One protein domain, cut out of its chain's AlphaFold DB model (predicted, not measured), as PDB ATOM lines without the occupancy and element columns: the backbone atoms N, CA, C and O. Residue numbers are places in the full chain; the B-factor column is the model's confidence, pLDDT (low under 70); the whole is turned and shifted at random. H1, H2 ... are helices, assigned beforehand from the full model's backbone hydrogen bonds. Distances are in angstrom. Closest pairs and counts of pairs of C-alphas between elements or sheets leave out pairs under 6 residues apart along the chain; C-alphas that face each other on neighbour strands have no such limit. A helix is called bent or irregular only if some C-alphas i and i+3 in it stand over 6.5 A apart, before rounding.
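AT A GLANCE: This is residues 142 to 158, 168 to 178 and 213 to 234 of the 421 residues of an uncharacterized protein of Elysia chlorotica (UniProt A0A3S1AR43). A long helix, H3, runs between two shorter ones: H1 packs side by side with it and runs the same way, while H2 runs the opposite way on another side and packs on residues 215 to 222 of H3. Near residue 227, H3 kinks by 70 degrees, and its last residues turn off from the rest of the helix. The printed part has 50 residues with three named helices, in the order H1, H2, H3, and no named strand; the class is all helix. It is compact, with a radius of gyration of the C-alphas of 10.4 A, and spans 31 by 25 by 15 A.

HOW THE PARTS SIT: Begin with H1, residues 142 to 157, and set it beside H3, residues 213 to 233. They touch, and their closest C-alphas, those of Ala 145 and Phe 214, are 4.3 A apart. They run the same way at a shallow tilt of 28 degrees. Next find H2, residues 168 to 178, which is apart from H1. H2 touches H3 at residues 215 to 222 of H3 alone, with the closest C-alphas, those of Val 171 and Val 222, 6.5 A apart. These two run opposite ways at a steep tilt of 39 degrees. In H1 and H2 each backbone O i to N i+4 pair is within hydrogen-bond range; in H3 it is 14 of 17.

IN THESE COORDINATES: Find C-alpha 142 at (180.753, 170.565, 172.569); from there H1 runs 22.8 A to C-alpha 157. H2 covers 15.7 A from Lys 168 to Leu 178. H3 runs 23.8 A from Leu 213 to C-alpha 233 at (192.472, 154.041, 190.657). It is irregular: C-alphas 228 and 231 are 9.4 A apart, and its line is a rough one.

THE WHOLE: The two C-alphas farthest apart, those of Ala 143 and Asp 231, are 31.9 A apart. Residues 159 to 167 are not printed, with 15.0 A between C-alphas 158 and 168; residues 179 to 212 are not printed either, with 11.9 A between C-alphas 178 and 213. The mean pLDDT of the printed part is 91.0, and no printed residue is under 70.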
ATOM      1  N   GLU A 142     179.438 170.069 172.976       91.62
ATOM      2  CA  GLU A 142     180.753 170.565 172.569       91.62
ATOM      3  C   GLU A 142     181.313 171.550 173.600       91.62
ATOM      4  O   GLU A 142     182.446 171.391 174.069       91.62
ATOM      5  N   ALA A 143     180.498 172.501 174.054       93.12
ATOM      6  CA  ALA A 143     180.863 173.400 175.142       93.12
ATOM      7  C   ALA A 143     181.165 172.631 176.440       93.12
ATOM      8  O   ALA A 143     182.141 172.937 177.133       93.12
ATOM      9  N   ALA A 144     180.387 171.587 176.756       94.38
ATOM     10  CA  ALA A 144     180.677 170.696 177.881       94.38
ATOM     11  C   ALA A 144     182.015 169.959 177.706       94.38
ATOM     12  O   ALA A 144     182.792 169.855 178.659       94.38
ATOM     13  N   ALA A 145     182.309 169.472 176.497       93.81
ATOM     14  CA  ALA A 145     183.577 168.816 176.188       93.81
ATOM     15  C   ALA A 145     184.772 169.758 176.400       93.81
ATOM     16  O   ALA A 145     185.774 169.361 176.995       93.81
ATOM     17  N   ASN A 146     184.657 171.022 175.989       95.12
ATOM     18  CA  ASN A 146     185.702 172.028 176.175       95.12
ATOM     19  C   ASN A 146     185.927 172.390 177.654       95.12
ATOM     20  O   ASN A 146     187.075 172.475 178.099       95.12
ATOM     21  N   ILE A 147     184.865 172.487 178.457       96.50
ATOM     22  CA  ILE A 147     184.979 172.644 179.918       96.50
ATOM     23  C   ILE A 147     185.773 171.471 180.519       96.50
ATOM     24  O   ILE A 147     186.711 171.685 181.293       96.50
ATOM     25  N   LEU A 148     185.457 170.229 180.128       96.50
ATOM     26  CA  LEU A 148     186.182 169.036 180.585       96.50
ATOM     27  C   LEU A 148     187.630 168.992 180.090       96.50
ATOM     28  O   LEU A 148     188.521 168.579 180.835       96.50
ATOM     29  N   LYS A 149     187.895 169.461 178.867       95.00
ATOM     30  CA  LYS A 149     189.253 169.625 178.340       95.00
ATOM     31  C   LYS A 149     190.077 170.562 179.226       95.00
ATOM     32  O   LYS A 149     191.240 170.264 179.482       95.00
ATOM     33  N   GLY A 150     189.481 171.630 179.756       95.44
ATOM     34  CA  GLY A 150     190.111 172.511 180.744       95.44
ATOM     35  C   GLY A 150     190.532 171.786 182.025       95.44
ATOM     36  O   GLY A 150     191.673 171.906 182.482       95.44
ATOM     37  N   VAL A 151     189.644 170.946 182.567       96.56
ATOM     38  CA  VAL A 151     189.950 170.095 183.733       96.56
ATOM     39  C   VAL A 151     191.087 169.121 183.417       96.56
ATOM     40  O   VAL A 151     192.036 169.018 184.191       96.56
ATOM     41  N   TYR A 152     191.041 168.464 182.256       94.81
ATOM     42  CA  TYR A 152     192.100 167.567 181.783       94.81
ATOM     43  C   TYR A 152     193.460 168.278 181.686       94.81
ATOM     44  O   TYR A 152     194.464 167.755 182.167       94.81
ATOM     45  N   LEU A 153     193.509 169.483 181.106       94.06
ATOM     46  CA  LEU A 153     194.748 170.258 180.987       94.06
ATOM     47  C   LEU A 153     195.303 170.665 182.358       94.06
ATOM     48  O   LEU A 153     196.521 170.665 182.543       94.06
ATOM     49  N   THR A 154     194.419 170.983 183.306       94.44
ATOM     50  CA  THR A 154     194.785 171.320 184.689       94.44
ATOM     51  C   THR A 154     195.377 170.104 185.398       94.44
ATOM     52  O   THR A 154     196.479 170.186 185.934       94.44
ATOM     53  N   LEU A 155     194.705 168.951 185.317       93.31
ATOM     54  CA  LEU A 155     195.176 167.679 185.869       93.31
ATOM     55  C   LEU A 155     196.528 167.254 185.283       93.31
ATOM     56  O   LEU A 155     197.397 166.771 186.002       93.31
ATOM     57  N   ARG A 156     196.731 167.472 183.978       90.94
ATOM     58  CA  ARG A 156     197.989 167.150 183.291       90.94
ATOM     59  C   ARG A 156     199.181 167.952 183.811       90.94
ATOM     60  O   ARG A 156     200.299 167.453 183.772       90.94
ATOM     61  N   LYS A 157     198.963 169.186 184.261       90.38
ATOM     62  CA  LYS A 157     200.025 170.036 184.821       90.38
ATOM     63  C   LYS A 157     200.203 169.850 186.322       90.38
ATOM     64  O   LYS A 157     201.326 169.906 186.806       90.38
ATOM     65  N   PHE A 158     199.109 169.624 187.038       90.69
ATOM     66  CA  PHE A 158     199.079 169.528 188.490       90.69
ATOM     67  C   PHE A 158     198.523 168.162 188.902       90.69
ATOM     68  O   PHE A 158     197.322 168.004 189.120       90.69
ATOM     69  N   LYS A 168     187.326 162.680 191.518       91.38
ATOM     70  CA  LYS A 168     186.963 161.251 191.511       91.38
ATOM     71  C   LYS A 168     185.454 161.052 191.338       91.38
ATOM     72  O   LYS A 168     185.034 160.232 190.523       91.38
ATOM     73  N   THR A 169     184.629 161.817 192.058       93.75
ATOM     74  CA  THR A 169     183.166 161.747 191.898       93.75
ATOM     75  C   THR A 169     182.731 162.216 190.513       93.75
ATOM     76  O   THR A 169     181.960 161.511 189.857       93.75
ATOM     77  N   LEU A 170     183.278 163.338 190.030       94.88
ATOM     78  CA  LEU A 170     182.993 163.870 188.699       94.88
ATOM     79  C   LEU A 170     183.281 162.833 187.610       94.88
ATOM     80  O   LEU A 170     182.425 162.593 186.764       94.88
ATOM     81  N   VAL A 171     184.447 162.187 187.641       93.44
ATOM     82  CA  VAL A 171     184.824 161.184 186.640       93.44
ATOM     83  C   VAL A 171     183.858 159.997 186.632       93.44
ATOM     84  O   VAL A 171     183.365 159.626 185.566       93.44
ATOM     85  N   ASN A 172     183.479 159.473 187.799       91.12
ATOM     86  CA  ASN A 172     182.491 158.392 187.887       91.12
ATOM     87  C   ASN A 172     181.119 158.803 187.313       91.12
ATOM     88  O   ASN A 172     180.448 158.017 186.636       91.12
ATOM     89  N   ILE A 173     180.698 160.051 187.538       92.44
ATOM     90  CA  ILE A 173     179.457 160.590 186.966       92.44
ATOM     91  C   ILE A 173     179.561 160.721 185.444       92.44
ATOM     92  O   ILE A 173     178.604 160.394 184.746       92.44
ATOM     93  N   LEU A 174     180.701 161.172 184.916       92.38
ATOM     94  CA  LEU A 174     180.926 161.294 183.475       92.38
ATOM     95  C   LEU A 174     180.870 159.929 182.785       92.38
ATOM     96  O   LEU A 174     180.190 159.799 181.770       92.38
ATOM     97  N   ILE A 175     181.485 158.900 183.374       88.31
ATOM     98  CA  ILE A 175     181.360 157.514 182.898       88.31
ATOM     99  C   ILE A 175     179.890 157.085 182.924       88.31
ATOM    100  O   ILE A 175     179.379 156.574 181.934       88.31
ATOM    101  N   THR A 176     179.162 157.377 184.003       88.38
ATOM    102  CA  THR A 176     177.724 157.072 184.085       88.38
ATOM    103  C   THR A 176     176.925 157.752 182.967       88.38
ATOM    104  O   THR A 176     176.015 157.140 182.408       88.38
ATOM    105  N   ILE A 177     177.257 158.998 182.606       87.75
ATOM    106  CA  ILE A 177     176.622 159.714 181.489       87.75
ATOM    107  C   ILE A 177     176.901 159.002 180.161       87.75
ATOM    108  O   ILE A 177     175.948 158.793 179.412       87.75
ATOM    109  N   LEU A 178     178.147 158.583 179.903       86.31
ATOM    110  CA  LEU A 178     178.510 157.820 178.700       86.31
ATOM    111  C   LEU A 178     177.693 156.528 178.587       86.31
ATOM    112  O   LEU A 178     177.108 156.247 177.546       86.31
ATOM    113  N   LEU A 213     183.310 164.452 170.701       85.88
ATOM    114  CA  LEU A 213     184.234 165.332 171.421       85.88
ATOM    115  C   LEU A 213     184.098 165.195 172.941       85.88
ATOM    116  O   LEU A 213     185.107 165.200 173.657       85.88
ATOM    117  N   PHE A 214     182.869 165.041 173.436       90.06
ATOM    118  CA  PHE A 214     182.584 164.813 174.848       90.06
ATOM    119  C   PHE A 214     183.131 163.460 175.293       90.06
ATOM    120  O   PHE A 214     183.912 163.414 176.245       90.06
ATOM    121  N   VAL A 215     182.829 162.385 174.553       88.12
ATOM    122  CA  VAL A 215     183.366 161.038 174.820       88.12
ATOM    123  C   VAL A 215     184.893 161.069 174.871       88.12
ATOM    124  O   VAL A 215     185.504 160.636 175.847       88.12
ATOM    125  N   SER A 216     185.522 161.683 173.866       88.19
ATOM    126  CA  SER A 216     186.976 161.837 173.796       88.19
ATOM    127  C   SER A 216     187.548 162.602 174.993       88.19
ATOM    128  O   SER A 216     188.612 162.247 175.503       88.19
ATOM    129  N   SER A 217     186.856 163.644 175.461       90.75
ATOM    130  CA  SER A 217     187.288 164.460 176.603       90.75
ATOM    131  C   SER A 217     187.157 163.709 177.928       90.75
ATOM    132  O   SER A 217     188.078 163.765 178.741       90.75
ATOM    133  N   VAL A 218     186.075 162.944 178.118       92.75
ATOM    134  CA  VAL A 218     185.901 162.068 179.287       92.75
ATOM    135  C   VAL A 218     186.973 160.982 179.308       92.75
ATOM    136  O   VAL A 218     187.656 160.828 180.316       92.75
ATOM    137  N   VAL A 219     187.194 160.287 178.189       91.31
ATOM    138  CA  VAL A 219     188.223 159.238 178.078       91.31
ATOM    139  C   VAL A 219     189.616 159.794 178.385       91.31
ATOM    140  O   VAL A 219     190.368 159.184 179.141       91.31
ATOM    141  N   LYS A 220     189.961 160.979 177.860       90.56
ATOM    142  CA  LYS A 220     191.231 161.656 178.181       90.56
ATOM    143  C   LYS A 220     191.360 161.964 179.671       90.56
ATOM    144  O   LYS A 220     192.434 161.770 180.235       90.56
ATOM    145  N   LEU A 221     190.294 162.466 180.291       92.88
ATOM    146  CA  LEU A 221     190.293 162.818 181.707       92.88
ATOM    147  C   LEU A 221     190.481 161.580 182.590       92.88
ATOM    148  O   LEU A 221     191.326 161.600 183.482       92.88
ATOM    149  N   VAL A 222     189.755 160.499 182.294       92.44
ATOM    150  CA  VAL A 222     189.862 159.225 183.016       92.44
ATOM    151  C   VAL A 222     191.270 158.654 182.886       92.44
ATOM    152  O   VAL A 222     191.898 158.342 183.893       92.44
ATOM    153  N   ALA A 223     191.802 158.594 181.664       91.25
ATOM    154  CA  ALA A 223     193.131 158.054 181.412       91.25
ATOM    155  C   ALA A 223     194.226 158.825 182.176       91.25
ATOM    156  O   ALA A 223     195.136 158.223 182.741       91.25
ATOM    157  N   MET A 224     194.118 160.157 182.250       90.88
ATOM    158  CA  MET A 224     195.040 160.970 183.050       90.88
ATOM    159  C   MET A 224     194.887 160.743 184.549       90.88
ATOM    160  O   MET A 224     195.888 160.737 185.260       90.88
ATOM    161  N   GLN A 225     193.659 160.579 185.045       90.25
ATOM    162  CA  GLN A 225     193.437 160.322 186.466       90.25
ATOM    163  C   GLN A 225     193.989 158.953 186.873       90.25
ATOM    164  O   GLN A 225     194.646 158.859 187.907       90.25
ATOM    165  N   MET A 226     193.788 157.924 186.042       90.69
ATOM    166  CA  MET A 226     194.393 156.604 186.234       90.69
ATOM    167  C   MET A 226     195.921 156.698 186.283       90.69
ATOM    168  O   MET A 226     196.537 156.182 187.206       90.69
ATOM    169  N   GLN A 227     196.546 157.432 185.353       88.75
ATOM    170  CA  GLN A 227     198.000 157.624 185.371       88.75
ATOM    171  C   GLN A 227     198.482 158.347 186.639       88.75
ATOM    172  O   GLN A 227     199.523 157.997 187.187       88.75
ATOM    173  N   ALA A 228     197.758 159.374 187.089       89.00
ATOM    174  CA  ALA A 228     198.163 160.179 188.238       89.00
ATOM    175  C   ALA A 228     197.998 159.449 189.582       89.00
ATOM    176  O   ALA A 228     198.759 159.719 190.508       89.00
ATOM    177  N   LEU A 229     197.014 158.551 189.696       88.31
ATOM    178  CA  LEU A 229     196.723 157.793 190.922       88.31
ATOM    179  C   LEU A 229     197.337 156.384 190.937       88.31
ATOM    180  O   LEU A 229     197.434 155.781 192.008       88.31
ATOM    181  N   GLY A 230     197.742 155.857 189.779       85.25
ATOM    182  CA  GLY A 230     198.286 154.508 189.639       85.25
ATOM    183  C   GLY A 230     197.324 153.448 190.177       85.25
ATOM    184  O   GLY A 230     196.121 153.484 189.911       85.25
ATOM    185  N   ASP A 231     197.846 152.539 191.000       79.50
ATOM    186  CA  ASP A 231     197.108 151.385 191.528       79.50
ATOM    187  C   ASP A 231     195.903 151.761 192.413       79.50
ATOM    188  O   ASP A 231     194.991 150.956 192.597       79.50
ATOM    189  N   GLN A 232     195.841 152.994 192.935       83.94
ATOM    190  CA  GLN A 232     194.701 153.468 193.738       83.94
ATOM    191  C   GLN A 232     193.434 153.718 192.905       83.94
ATOM    192  O   GLN A 232     192.341 153.894 193.458       83.94
ATOM    193  N   TYR A 233     193.570 153.786 191.579       84.25
ATOM    194  CA  TYR A 233     192.472 154.041 190.657       84.25
ATOM    195  C   TYR A 233     192.653 153.231 189.370       84.25
ATOM    196  O   TYR A 233     192.843 153.779 188.286       84.25
ATOM    197  N   SER A 234     192.598 151.906 189.522       86.25
ATOM    198  CA  SER A 234     192.667 150.946 188.419       86.25
ATOM    199  C   SER A 234     191.370 150.889 187.608       86.25
ATOM    200  O   SER A 234     190.283 151.239 188.086       86.25
TER     201      SER A 234